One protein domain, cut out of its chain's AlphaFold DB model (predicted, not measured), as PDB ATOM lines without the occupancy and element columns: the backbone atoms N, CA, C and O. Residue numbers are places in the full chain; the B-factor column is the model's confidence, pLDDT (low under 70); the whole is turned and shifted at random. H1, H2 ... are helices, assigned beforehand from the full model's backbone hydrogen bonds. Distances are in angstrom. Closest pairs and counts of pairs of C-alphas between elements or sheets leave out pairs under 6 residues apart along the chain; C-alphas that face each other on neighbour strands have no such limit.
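What this domain is: This is residues 199 to 280 and 445 to 460 of the 465 residues of the protein "LRR and PYD domains-containing 3-like protein" of Labeo rohita (UniProt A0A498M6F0). One long helix, H4, runs through the middle of the domain, with the hairpin of H1 and H2 packed on one side of it and the equally long H5 crossing it on the other. Short H3 sits at a corner between H2 and H4, and H6 lies off to another side, near H5 and H1 but loosely placed. The printed part has 98 residues with six named helices, H1 to H6 in order along the chain, and no named strand; the class is all helix. It is compact, with a radius of gyration of the C-alphas of 12.8 A, and spans 40 by 30 by 23 A.

How they stand to each other: H4, residues 235 to 250, touches H5, residues 262 to 277, at a steep tilt of 59 degrees, the same way; the closest C-alphas are those of Val 244 and Phe 269, 5.8 A apart. H4 touches H5 with residues 240 to 247 alone, and H5 touches H4 with residues 265 to 272 alone. H4 touches H2, residues 212 to 224, at a steep tilt of 61 degrees, opposite ways, with C-alphas Gly 218 and Ile 245 closest at 6.2 A. H4 touches H1, residues 199 to 209, at 42 degrees, a steep tilt, the same way, with C-alphas Phe 205 and Cys 242 closest at 7.0 A. H1 and H2 form a helical hairpin and touch, with C-alphas Phe 209 and Phe 215 closest at 5.5 A. H3, residues 226 to 231, and H2 only just touch, with 3 pairs of C-alphas within 8 A, and only at the corner, C-alphas Val 222 and His 229 being closest at 5.3 A. H6, residues 448 to 458, touches no helix; it is close to H5 but not clearly touching, with C-alphas His 276 and Ile 448 closest at 8.0 A. H4 and H6 are apart. In each of the six helices every O i to N i+4 pair is within hydrogen-bond range.

Where its parts are: H4 and H5 each measure 22.5 A from first to last C-alpha, H2 17.8 A, H1 15.6 A, H6 14.5 A and H3 8.5 A. H1 begins at C-alpha 199, (119.895, 117.445, 129.120). H4 begins at C-alpha 235, (132.598, 116.075, 129.042), and H6 ends at C-alpha 458, (133.911, 124.618, 141.344).

The domain as a whole: The C-alphas farthest apart, those of Lys 199 and Gly 280, are 41.3 A apart. Residues 281 to 444 are not printed, and C-alphas 280 and 445 are 10.8 A apart across this cut. The link H4 to H5, 11 residues, is long. The mean pLDDT of the printed part is 73.2; residues 252 to 259, 277 to 280 and 445 to 460 are under 70, and H6 has a mean of 31.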
ATOM      1  N   LYS A 199     120.196 116.601 127.958       85.44
ATOM      2  CA  LYS A 199     119.895 117.445 129.120       85.44
ATOM      3  C   LYS A 199     121.144 117.758 129.952       85.44
ATOM      4  O   LYS A 199     121.286 118.865 130.458       85.44
ATOM      5  N   GLY A 200     122.057 116.796 130.101       85.81
ATOM      6  CA  GLY A 200     123.334 116.994 130.789       85.81
ATOM      7  C   GLY A 200     124.220 118.043 130.111       85.81
ATOM      8  O   GLY A 200     124.816 118.861 130.808       85.81
ATOM      9  N   VAL A 201     124.258 118.065 128.775       89.44
ATOM     10  CA  VAL A 201     124.963 119.094 127.994       89.44
ATOM     11  C   VAL A 201     124.344 120.465 128.246       89.44
ATOM     12  O   VAL A 201     125.063 121.399 128.585       89.44
ATOM     13  N   GLU A 202     123.019 120.594 128.156       91.19
ATOM     14  CA  GLU A 202     122.325 121.859 128.433       91.19
ATOM     15  C   GLU A 202     122.594 122.364 129.865       91.19
ATOM     16  O   GLU A 202     122.979 123.519 130.066       91.19
ATOM     17  N   GLU A 203     122.464 121.486 130.868       90.19
ATOM     18  CA  GLU A 203     122.766 121.801 132.270       90.19
ATOM     19  C   GLU A 203     124.226 122.240 132.453       90.19
ATOM     20  O   GLU A 203     124.502 123.165 133.223       90.19
ATOM     21  N   TYR A 204     125.160 121.593 131.752       90.50
ATOM     22  CA  TYR A 204     126.574 121.945 131.784       90.50
ATOM     23  C   TYR A 204     126.823 123.330 131.184       90.50
ATOM     24  O   TYR A 204     127.454 124.159 131.837       90.50
ATOM     25  N   PHE A 205     126.286 123.612 129.993       93.38
ATOM     26  CA  PHE A 205     126.392 124.924 129.351       93.38
ATOM     27  C   PHE A 205     125.865 126.019 130.281       93.38
ATOM     28  O   PHE A 205     126.553 127.007 130.541       93.38
ATOM     29  N   LYS A 206     124.686 125.814 130.872       92.94
ATOM     30  CA  LYS A 206     124.096 126.775 131.809       92.94
ATOM     31  C   LYS A 206     125.010 127.055 133.007       92.94
ATOM     32  O   LYS A 206     125.217 128.213 133.366       92.94
ATOM     33  N   LYS A 207     125.592 126.008 133.605       91.56
ATOM     34  CA  LYS A 207     126.536 126.131 134.733       91.56
ATOM     35  C   LYS A 207     127.875 126.753 134.345       91.56
ATOM     36  O   LYS A 207     128.478 127.424 135.177       91.56
ATOM     37  N   PHE A 208     128.350 126.502 133.128       92.44
ATOM     38  CA  PHE A 208     129.630 127.002 132.639       92.44
ATOM     39  C   PHE A 208     129.577 128.499 132.339       92.44
ATOM     40  O   PHE A 208     130.480 129.230 132.734       92.44
ATOM     41  N   PHE A 209     128.535 128.959 131.640       90.12
ATOM     42  CA  PHE A 209     128.441 130.356 131.214       90.12
ATOM     43  C   PHE A 209     127.959 131.291 132.327       90.12
ATOM     44  O   PHE A 209     128.352 132.454 132.328       90.12
ATOM     45  N   GLN A 210     127.108 130.814 133.247       90.81
ATOM     46  CA  GLN A 210     126.542 131.602 134.364       90.81
ATOM     47  C   GLN A 210     125.916 132.949 133.946       90.81
ATOM     48  O   GLN A 210     125.750 133.861 134.752       90.81
ATOM     49  N   ASN A 211     125.568 133.072 132.667       91.62
ATOM     50  CA  ASN A 211     125.015 134.253 132.035       91.62
ATOM     51  C   ASN A 211     124.042 133.769 130.963       91.62
ATOM     52  O   ASN A 211     124.456 133.090 130.022       91.62
ATOM     53  N   ASP A 212     122.763 134.115 131.103       89.94
ATOM     54  CA  ASP A 212     121.701 133.578 130.247       89.94
ATOM     55  C   ASP A 212     121.883 133.946 128.764       89.94
ATOM     56  O   ASP A 212     121.547 133.150 127.889       89.94
ATOM     57  N   ILE A 213     122.474 135.109 128.459       88.38
ATOM     58  CA  ILE A 213     122.704 135.562 127.078       88.38
ATOM     59  C   ILE A 213     123.823 134.745 126.425       88.38
ATOM     60  O   ILE A 213     123.656 134.258 125.306       88.38
ATOM     61  N   LEU A 214     124.960 134.585 127.114       88.62
ATOM     62  CA  LEU A 214     126.087 133.790 126.608       88.62
ATOM     63  C   LEU A 214     125.722 132.307 126.513       88.62
ATOM     64  O   LEU A 214     126.047 131.663 125.517       88.62
ATOM     65  N   PHE A 215     124.988 131.795 127.506       92.12
ATOM     66  CA  PHE A 215     124.417 130.451 127.488       92.12
ATOM     67  C   PHE A 215     123.538 130.236 126.254       92.12
ATOM     68  O   PHE A 215     123.797 129.302 125.500       92.12
ATOM     69  N   SER A 216     122.537 131.097 126.030       90.25
ATOM     70  CA  SER A 216     121.585 130.932 124.925       90.25
ATOM     71  C   SER A 216     122.307 130.933 123.582       90.25
ATOM     72  O   SER A 216     122.141 130.002 122.803       90.25
ATOM     73  N   LYS A 217     123.182 131.920 123.344       88.88
ATOM     74  CA  LYS A 217     123.947 132.019 122.093       88.88
ATOM     75  C   LYS A 217     124.857 130.811 121.871       88.88
ATOM     76  O   LYS A 217     124.860 130.231 120.789       88.88
ATOM     77  N   GLY A 218     125.631 130.431 122.888       89.06
ATOM     78  CA  GLY A 218     126.583 129.329 122.778       89.06
ATOM     79  C   GLY A 218     125.904 127.971 122.619       89.06
ATOM     80  O   GLY A 218     126.334 127.155 121.804       89.06
ATOM     81  N   TYR A 219     124.827 127.728 123.367       91.12
ATOM     82  CA  TYR A 219     124.086 126.473 123.291       91.12
ATOM     83  C   TYR A 219     123.304 126.347 121.980       91.12
ATOM     84  O   TYR A 219     123.356 125.287 121.362       91.12
ATOM     85  N   GLU A 220     122.637 127.407 121.508       89.12
ATOM     86  CA  GLU A 220     121.943 127.396 120.210       89.12
ATOM     87  C   GLU A 220     122.900 127.119 119.053       89.12
ATOM     88  O   GLU A 220     122.580 126.308 118.185       89.12
ATOM     89  N   TYR A 221     124.094 127.718 119.083       85.56
ATOM     90  CA  TYR A 221     125.120 127.456 118.081       85.56
ATOM     91  C   TYR A 221     125.516 125.977 118.033       85.56
ATOM     92  O   TYR A 221     125.462 125.337 116.982       85.56
ATOM     93  N   VAL A 222     125.866 125.411 119.188       87.50
ATOM     94  CA  VAL A 222     126.268 124.004 119.279       87.50
ATOM     95  C   VAL A 222     125.116 123.089 118.904       87.50
ATOM     96  O   VAL A 222     125.331 122.123 118.187       87.50
ATOM     97  N   ARG A 223     123.890 123.398 119.329       88.06
ATOM     98  CA  ARG A 223     122.691 122.622 119.002       88.06
ATOM     99  C   ARG A 223     122.372 122.636 117.503       88.06
ATOM    100  O   ARG A 223     121.860 121.637 117.004       88.06
ATOM    101  N   ALA A 224     122.666 123.732 116.801       86.00
ATOM    102  CA  ALA A 224     122.490 123.841 115.353       86.00
ATOM    103  C   ALA A 224     123.512 123.003 114.561       86.00
ATOM    104  O   ALA A 224     123.207 122.564 113.454       86.00
ATOM    105  N   ASN A 225     124.694 122.736 115.128       82.06
ATOM    106  CA  ASN A 225     125.707 121.867 114.531       82.06
ATOM    107  C   ASN A 225     125.664 120.461 115.158       82.06
ATOM    108  O   ASN A 225     126.196 120.221 116.244       82.06
ATOM    109  N   GLU A 226     125.072 119.494 114.450       80.88
ATOM    110  CA  GLU A 226     124.905 118.125 114.962       80.88
ATOM    111  C   GLU A 226     126.225 117.455 115.375       80.88
ATOM    112  O   GLU A 226     126.257 116.734 116.377       80.88
ATOM    113  N   THR A 227     127.318 117.714 114.651       79.81
ATOM    114  CA  THR A 227     128.649 117.171 114.956       79.81
ATOM    115  C   THR A 227     129.149 117.687 116.300       79.81
ATOM    116  O   THR A 227     129.597 116.900 117.140       79.81
ATOM    117  N   LEU A 228     129.035 118.996 116.541       81.69
ATOM    118  CA  LEU A 228     129.467 119.604 117.799       81.69
ATOM    119  C   LEU A 228     128.572 119.200 118.963       81.69
ATOM    120  O   LEU A 228     129.077 118.834 120.025       81.69
ATOM    121  N   HIS A 229     127.255 119.210 118.760       84.69
ATOM    122  CA  HIS A 229     126.306 118.777 119.776       84.69
ATOM    123  C   HIS A 229     126.570 117.331 120.211       84.69
ATOM    124  O   HIS A 229     126.568 117.025 121.403       84.69
ATOM    125  N   MET A 230     126.870 116.442 119.258       81.56
ATOM    126  CA  MET A 230     127.250 115.063 119.556       81.56
ATOM    127  C   MET A 230     128.580 114.993 120.308       81.56
ATOM    128  O   MET A 230     128.694 114.253 121.287       81.56
ATOM    129  N   ALA A 231     129.579 115.768 119.885       82.62
ATOM    130  CA  ALA A 231     130.883 115.810 120.535       82.62
ATOM    131  C   ALA A 231     130.786 116.276 122.001       82.62
ATOM    132  O   ALA A 231     131.480 115.727 122.858       82.62
ATOM    133  N   CYS A 232     129.864 117.196 122.316       86.88
ATOM    134  CA  CYS A 232     129.573 117.648 123.682       86.88
ATOM    135  C   CYS A 232     129.034 116.554 124.619       86.88
ATOM    136  O   CYS A 232     129.059 116.743 125.834       86.88
ATOM    137  N   SER A 233     128.613 115.390 124.112       84.31
ATOM    138  CA  SER A 233     128.330 114.240 124.986       84.31
ATOM    139  C   SER A 233     129.573 113.757 125.742       84.31
ATOM    140  O   SER A 233     129.450 113.134 126.791       84.31
ATOM    141  N   ILE A 234     130.778 114.074 125.258       82.44
ATOM    142  CA  ILE A 234     132.038 113.795 125.946       82.44
ATOM    143  C   ILE A 234     132.399 115.024 126.803       82.44
ATOM    144  O   ILE A 234     132.733 116.070 126.239       82.44
ATOM    145  N   PRO A 235     132.410 114.927 128.149       83.94
ATOM    146  CA  PRO A 235     132.598 116.075 129.042       83.94
ATOM    147  C   PRO A 235     133.821 116.951 128.752       83.94
ATOM    148  O   PRO A 235     133.710 118.175 128.747       83.94
ATOM    149  N   VAL A 236     134.983 116.351 128.466       82.44
ATOM    150  CA  VAL A 236     136.197 117.130 128.156       82.44
ATOM    151  C   VAL A 236     136.052 117.924 126.855       82.44
ATOM    152  O   VAL A 236     136.523 119.052 126.773       82.44
ATOM    153  N   ILE A 237     135.358 117.377 125.854       84.38
ATOM    154  CA  ILE A 237     135.121 118.065 124.581       84.38
ATOM    155  C   ILE A 237     134.090 119.177 124.769       84.38
ATOM    156  O   ILE A 237     134.303 120.286 124.290       84.38
ATOM    157  N   CYS A 238     133.029 118.909 125.535       89.50
ATOM    158  CA  CYS A 238     132.042 119.910 125.932       89.50
ATOM    159  C   CYS A 238     132.706 121.124 126.596       89.50
ATOM    160  O   CYS A 238     132.407 122.263 126.250       89.50
ATOM    161  N   TRP A 239     133.645 120.878 127.513       89.62
ATOM    162  CA  TRP A 239     134.413 121.924 128.185       89.62
ATOM    163  C   TRP A 239     135.300 122.732 127.221       89.62
ATOM    164  O   TRP A 239     135.301 123.963 127.287       89.62
ATOM    165  N   ILE A 240     136.014 122.065 126.300       88.31
ATOM    166  CA  ILE A 240     136.822 122.737 125.265       88.31
ATOM    167  C   ILE A 240     135.923 123.638 124.408       88.31
ATOM    168  O   ILE A 240     136.210 124.822 124.264       88.31
ATOM    169  N   ILE A 241     134.805 123.107 123.903       88.94
ATOM    170  CA  ILE A 241     133.846 123.844 123.065       88.94
ATOM    171  C   ILE A 241     133.292 125.063 123.804       88.94
ATOM    172  O   ILE A 241     133.309 126.165 123.262       88.94
ATOM    173  N   CYS A 242     132.850 124.893 125.054       91.06
ATOM    174  CA  CYS A 242     132.347 126.003 125.861       91.06
ATOM    175  C   CYS A 242     133.408 127.096 126.045       91.06
ATOM    176  O   CYS A 242     133.091 128.282 125.970       91.06
ATOM    177  N   THR A 243     134.667 126.703 126.254       89.25
ATOM    178  CA  THR A 243     135.782 127.645 126.399       89.25
ATOM    179  C   THR A 243     136.027 128.412 125.101       89.25
ATOM    180  O   THR A 243     136.053 129.636 125.135       89.25
ATOM    181  N   VAL A 244     136.118 127.724 123.957       87.62
ATOM    182  CA  VAL A 244     136.320 128.365 122.645       87.62
ATOM    183  C   VAL A 244     135.190 129.341 122.313       87.62
ATOM    184  O   VAL A 244     135.446 130.473 121.906       87.62
ATOM    185  N   ILE A 245     133.936 128.932 122.528       87.31
ATOM    186  CA  ILE A 245     132.762 129.774 122.271       87.31
ATOM    187  C   ILE A 245     132.762 131.012 123.167       87.31
ATOM    188  O   ILE A 245     132.464 132.103 122.689       87.31
ATOM    189  N   ARG A 246     133.090 130.861 124.456       88.00
ATOM    190  CA  ARG A 246     133.141 131.991 125.390       88.00
ATOM    191  C   ARG A 246     134.137 133.049 124.929       88.00
ATOM    192  O   ARG A 246     133.776 134.219 124.906       88.00
ATOM    193  N   GLU A 247     135.348 132.643 124.555       84.88
ATOM    194  CA  GLU A 247     136.372 133.596 124.117       84.88
ATOM    195  C   GLU A 247     135.969 134.292 122.810       84.88
ATOM    196  O   GLU A 247     135.949 135.518 122.758       84.88
ATOM    197  N   ARG A 248     135.476 133.551 121.807       80.88
ATOM    198  CA  ARG A 248     134.978 134.160 120.558       80.88
ATOM    199  C   ARG A 248     133.816 135.137 120.779       80.88
ATOM    200  O   ARG A 248     133.755 136.178 120.132       80.88
ATOM    201  N   LEU A 249     132.893 134.824 121.694       82.25
ATOM    202  CA  LEU A 249     131.789 135.726 122.045       82.25
ATOM    203  C   LEU A 249     132.272 137.002 122.745       82.25
ATOM    204  O   LEU A 249     131.669 138.058 122.548       82.25
ATOM    205  N   ASN A 250     133.329 136.913 123.554       80.75
ATOM    206  CA  ASN A 250     133.919 138.063 124.237       80.75
ATOM    207  C   ASN A 250     134.672 138.985 123.269       80.75
ATOM    208  O   ASN A 250     134.606 140.204 123.421       80.75
ATOM    209  N   ASP A 251     135.320 138.417 122.251       73.25
ATOM    210  CA  ASP A 251     136.088 139.165 121.247       73.25
ATOM    211  C   ASP A 251     135.211 139.851 120.185       73.25
ATOM    212  O   ASP A 251     135.702 140.616 119.352       73.25
ATOM    213  N   GLY A 252     133.893 139.621 120.213       65.88
ATOM    214  CA  GLY A 252     132.942 140.227 119.277       65.88
ATOM    215  C   GLY A 252     133.031 139.673 117.851       65.88
ATOM    216  O   GLY A 252     132.397 140.219 116.945       65.88
ATOM    217  N   THR A 253     133.794 138.598 117.643       61.41
ATOM    218  CA  THR A 253     133.802 137.800 116.415       61.41
ATOM    219  C   THR A 253     132.462 137.086 116.248       61.41
ATOM    220  O   THR A 253     131.772 136.782 117.226       61.41
ATOM    221  N   ASP A 254     132.068 136.806 115.002       61.53
ATOM    222  CA  ASP A 254     130.903 135.961 114.756       61.53
ATOM    223  C   ASP A 254     131.201 134.569 115.329       61.53
ATOM    224  O   ASP A 254     131.976 133.795 114.763       61.53
ATOM    225  N   ALA A 255     130.628 134.270 116.500       55.59
ATOM    226  CA  ALA A 255     130.849 133.016 117.216       55.59
ATOM    227  C   ALA A 255     130.497 131.784 116.365       55.59
ATOM    228  O   ALA A 255     130.857 130.667 116.737       55.59
ATOM    229  N   THR A 256     129.809 131.997 115.236       52.75
ATOM    230  CA  THR A 256     129.243 130.959 114.390       52.75
ATOM    231  C   THR A 256     130.096 130.542 113.187       52.75
ATOM    232  O   THR A 256     129.900 129.436 112.677       52.75
ATOM    233  N   SER A 257     131.081 131.341 112.754       57.06
ATOM    234  CA  SER A 257     131.887 131.018 111.566       57.06
ATOM    235  C   SER A 257     133.066 130.085 111.892       57.06
ATOM    236  O   SER A 257     133.922 130.431 112.711       57.06
ATOM    237  N   GLY A 258     133.144 128.923 111.232       60.53
ATOM    238  CA  GLY A 258     134.359 128.092 111.158       60.53
ATOM    239  C   GLY A 258     134.581 127.018 112.238       60.53
ATOM    240  O   GLY A 258     135.622 126.372 112.210       60.53
ATOM    241  N   LEU A 259     133.656 126.787 113.185       64.62
ATOM    242  CA  LEU A 259     133.731 125.626 114.099       64.62
ATOM    243  C   LEU A 259     132.883 124.475 113.546       64.62
ATOM    244  O   LEU A 259     131.763 124.229 113.989       64.62
ATOM    245  N   GLU A 260     133.402 123.764 112.550       70.69
ATOM    246  CA  GLU A 260     132.646 122.687 111.897       70.69
ATOM    247  C   GLU A 260     133.029 121.295 112.407       70.69
ATOM    248  O   GLU A 260     132.210 120.373 112.411       70.69
ATOM    249  N   THR A 261     134.265 121.137 112.890       72.94
ATOM    250  CA  THR A 261     134.831 119.829 113.241       72.94
ATOM    251  C   THR A 261     135.537 119.823 114.595       72.94
ATOM    252  O   THR A 261     136.073 120.830 115.058       72.94
ATOM    253  N   THR A 262     135.646 118.646 115.216       72.81
ATOM    254  CA  THR A 262     136.441 118.470 116.443       72.81
ATOM    255  C   THR A 262     137.895 118.917 116.262       72.81
ATOM    256  O   THR A 262     138.471 119.475 117.185       72.81
ATOM    257  N   ALA A 263     138.500 118.720 115.085       76.81
ATOM    258  CA  ALA A 263     139.870 119.166 114.824       76.81
ATOM    259  C   ALA A 263     139.983 120.702 114.812       76.81
ATOM    260  O   ALA A 263     140.891 121.232 115.451       76.81
ATOM    261  N   SER A 264     139.032 121.401 114.173       80.19
ATOM    262  CA  SER A 264     138.973 122.873 114.175       80.19
ATOM    263  C   SER A 264     138.858 123.440 115.595       80.19
ATOM    264  O   SER A 264     139.623 124.323 115.964       80.19
ATOM    265  N   ILE A 265     138.039 122.826 116.456       82.56
ATOM    266  CA  ILE A 265     137.916 123.219 117.869       82.56
ATOM    267  C   ILE A 265     139.240 123.082 118.629       82.56
ATOM    268  O   ILE A 265     139.568 123.939 119.444       82.56
ATOM    269  N   TYR A 266     140.003 122.009 118.398       85.69
ATOM    270  CA  TYR A 266     141.305 121.837 119.054       85.69
ATOM    271  C   TYR A 266     142.324 122.868 118.570       85.69
ATOM    272  O   TYR A 266     143.139 123.332 119.366       85.69
ATOM    273  N   VAL A 267     142.272 123.231 117.287       83.94
ATOM    274  CA  VAL A 267     143.083 124.310 116.716       83.94
ATOM    275  C   VAL A 267     142.721 125.652 117.342       83.94
ATOM    276  O   VAL A 267     143.609 126.344 117.826       83.94
ATOM    277  N   ASP A 268     141.438 125.997 117.401       83.25
ATOM    278  CA  ASP A 268     140.992 127.250 118.008       83.25
ATOM    279  C   ASP A 268     141.353 127.320 119.490       83.25
ATOM    280  O   ASP A 268     141.861 128.330 119.970       83.25
ATOM    281  N   PHE A 269     141.167 126.217 120.213       86.44
ATOM    282  CA  PHE A 269     141.557 126.122 121.612       86.44
ATOM    283  C   PHE A 269     143.073 126.276 121.806       86.44
ATOM    284  O   PHE A 269     143.510 126.942 122.744       86.44
ATOM    285  N   LEU A 270     143.882 125.699 120.910       86.62
ATOM    286  CA  LEU A 270     145.330 125.902 120.874       86.62
ATOM    287  C   LEU A 270     145.669 127.386 120.663       86.62
ATOM    288  O   LEU A 270     146.475 127.914 121.425       86.62
ATOM    289  N   CYS A 271     145.055 128.055 119.682       81.56
ATOM    290  CA  CYS A 271     145.276 129.478 119.404       81.56
ATOM    291  C   CYS A 271     144.939 130.349 120.619       81.56
ATOM    292  O   CYS A 271     145.799 131.094 121.077       81.56
ATOM    293  N   ILE A 272     143.753 130.164 121.205       82.56
ATOM    294  CA  ILE A 272     143.309 130.884 122.407       82.56
ATOM    295  C   ILE A 272     144.321 130.712 123.546       82.56
ATOM    296  O   ILE A 272     144.779 131.685 124.142       82.56
ATOM    297  N   LEU A 273     144.721 129.474 123.856       83.19
ATOM    298  CA  LEU A 273     145.682 129.244 124.936       83.19
ATOM    299  C   LEU A 273     147.048 129.876 124.644       83.19
ATOM    300  O   LEU A 273     147.689 130.388 125.556       83.19
ATOM    301  N   LEU A 274     147.504 129.867 123.394       80.12
ATOM    302  CA  LEU A 274     148.760 130.510 123.023       80.12
ATOM    303  C   LEU A 274     148.669 132.034 123.111       80.12
ATOM    304  O   LEU A 274     149.613 132.653 123.595       80.12
ATOM    305  N   GLU A 275     147.554 132.640 122.713       74.00
ATOM    306  CA  GLU A 275     147.328 134.086 122.825       74.00
ATOM    307  C   GLU A 275     147.413 134.566 124.279       74.00
ATOM    308  O   GLU A 275     148.044 135.589 124.548       74.00
ATOM    309  N   HIS A 276     146.872 133.788 125.222       71.25
ATOM    310  CA  HIS A 276     146.895 134.117 126.653       71.25
ATOM    311  C   HIS A 276     148.229 133.811 127.350       71.25
ATOM    312  O   HIS A 276     148.555 134.461 128.343       71.25
ATOM    313  N   HIS A 277     149.007 132.837 126.861       67.94
ATOM    314  CA  HIS A 277     150.187 132.317 127.575       67.94
ATOM    315  C   HIS A 277     151.542 132.591 126.917       67.94
ATOM    316  O   HIS A 277     152.567 132.487 127.588       67.94
ATOM    317  N   SER A 278     151.587 132.962 125.635       61.91
ATOM    318  CA  SER A 278     152.851 133.275 124.946       61.91
ATOM    319  C   SER A 278     153.297 134.735 125.102       61.91
ATOM    320  O   SER A 278     154.415 135.088 124.723       61.91
ATOM    321  N   GLN A 279     152.466 135.581 125.721       53.47
ATOM    322  CA  GLN A 279     152.762 136.988 126.000       53.47
ATOM    323  C   GLN A 279     153.820 137.104 127.108       53.47
ATOM    324  O   GLN A 279     153.508 137.260 128.286       53.47
ATOM    325  N   GLY A 280     155.095 136.986 126.731       51.81
ATOM    326  CA  GLY A 280     156.245 137.091 127.637       51.81
ATOM    327  C   GLY A 280     157.090 135.822 127.760       51.81
ATOM    328  O   GLY A 280     158.157 135.871 128.372       51.81
ATOM    329  N   PRO A 445     145.435 141.097 127.801       26.45
ATOM    330  CA  PRO A 445     145.973 140.295 128.903       26.45
ATOM    331  C   PRO A 445     144.956 139.525 129.772       26.45
ATOM    332  O   PRO A 445     143.746 139.705 129.695       26.45
ATOM    333  N   SER A 446     145.560 138.691 130.625       31.00
ATOM    334  CA  SER A 446     145.111 137.565 131.448       31.00
ATOM    335  C   SER A 446     144.214 137.828 132.672       31.00
ATOM    336  O   SER A 446     144.604 138.528 133.601       31.00
ATOM    337  N   GLU A 447     143.134 137.038 132.774       30.69
ATOM    338  CA  GLU A 447     142.492 136.583 134.037       30.69
ATOM    339  C   GLU A 447     142.043 135.094 133.982       30.69
ATOM    340  O   GLU A 447     141.517 134.519 134.939       30.69
ATOM    341  N   ILE A 448     142.279 134.421 132.852       32.91
ATOM    342  CA  ILE A 448     141.500 133.246 132.453       32.91
ATOM    343  C   ILE A 448     142.021 131.937 133.054       32.91
ATOM    344  O   ILE A 448     141.210 131.096 133.414       32.91
ATOM    345  N   LEU A 449     143.330 131.740 133.250       30.42
ATOM    346  CA  LEU A 449     143.850 130.445 133.726       30.42
ATOM    347  C   LEU A 449     143.442 130.131 135.182       30.42
ATOM    348  O   LEU A 449     143.107 128.991 135.510       30.42
ATOM    349  N   HIS A 450     143.394 131.153 136.046       29.14
ATOM    350  CA  HIS A 450     142.903 131.004 137.420       29.14
ATOM    351  C   HIS A 450     141.387 130.763 137.454       29.14
ATOM    352  O   HIS A 450     140.920 129.944 138.246       29.14
ATOM    353  N   SER A 451     140.635 131.398 136.546       29.77
ATOM    354  CA  SER A 451     139.205 131.143 136.345       29.77
ATOM    355  C   SER A 451     138.944 129.756 135.752       29.77
ATOM    356  O   SER A 451     138.048 129.075 136.225       29.77
ATOM    357  N   ILE A 452     139.754 129.277 134.801       33.50
ATOM    358  CA  ILE A 452     139.640 127.959 134.156       33.50
ATOM    359  C   ILE A 452     139.842 126.843 135.176       33.50
ATOM    360  O   ILE A 452     139.011 125.941 135.262       33.50
ATOM    361  N   LEU A 453     140.927 126.899 135.954       31.95
ATOM    362  CA  LEU A 453     141.195 125.891 136.975       31.95
ATOM    363  C   LEU A 453     140.134 125.978 138.078       31.95
ATOM    364  O   LEU A 453     139.545 124.960 138.425       31.95
ATOM    365  N   SER A 454     139.786 127.183 138.546       29.67
ATOM    366  CA  SER A 454     138.729 127.356 139.548       29.67
ATOM    367  C   SER A 454     137.356 126.879 139.057       29.67
ATOM    368  O   SER A 454     136.692 126.179 139.807       29.67
ATOM    369  N   HIS A 455     136.938 127.172 137.817       32.03
ATOM    370  CA  HIS A 455     135.674 126.704 137.221       32.03
ATOM    371  C   HIS A 455     135.669 125.193 136.992       32.03
ATOM    372  O   HIS A 455     134.632 124.558 137.203       32.03
ATOM    373  N   MET A 456     136.801 124.606 136.575       31.11
ATOM    374  CA  MET A 456     136.918 123.152 136.443       31.11
ATOM    375  C   MET A 456     136.704 122.443 137.788       31.11
ATOM    376  O   MET A 456     136.096 121.377 137.824       31.11
ATOM    377  N   TYR A 457     137.136 123.046 138.900       32.12
ATOM    378  CA  TYR A 457     136.962 122.468 140.236       32.12
ATOM    379  C   TYR A 457     135.664 122.903 140.948       32.12
ATOM    380  O   TYR A 457     135.160 122.142 141.768       32.12
ATOM    381  N   SER A 458     135.084 124.072 140.637       29.89
ATOM    382  CA  SER A 458     133.911 124.618 141.344       29.89
ATOM    383  C   SER A 458     132.563 124.339 140.672       29.89
ATOM    384  O   SER A 458     131.549 124.294 141.362       29.89
ATOM    385  N   ASN A 459     132.519 124.150 139.344       31.31
ATOM    386  CA  ASN A 459     131.258 124.080 138.587       31.31
ATOM    387  C   ASN A 459     130.971 122.721 137.936       31.31
ATOM    388  O   ASN A 459     129.870 122.503 137.420       31.31
ATOM    389  N   LEU A 460     131.902 121.766 138.009       32.19
ATOM    390  CA  LEU A 460     131.654 120.393 137.580       32.19
ATOM    391  C   LEU A 460     130.961 119.599 138.687       32.19
ATOM    392  O   LEU A 460     131.530 118.730 139.340       32.19
TER     393      LEU A 460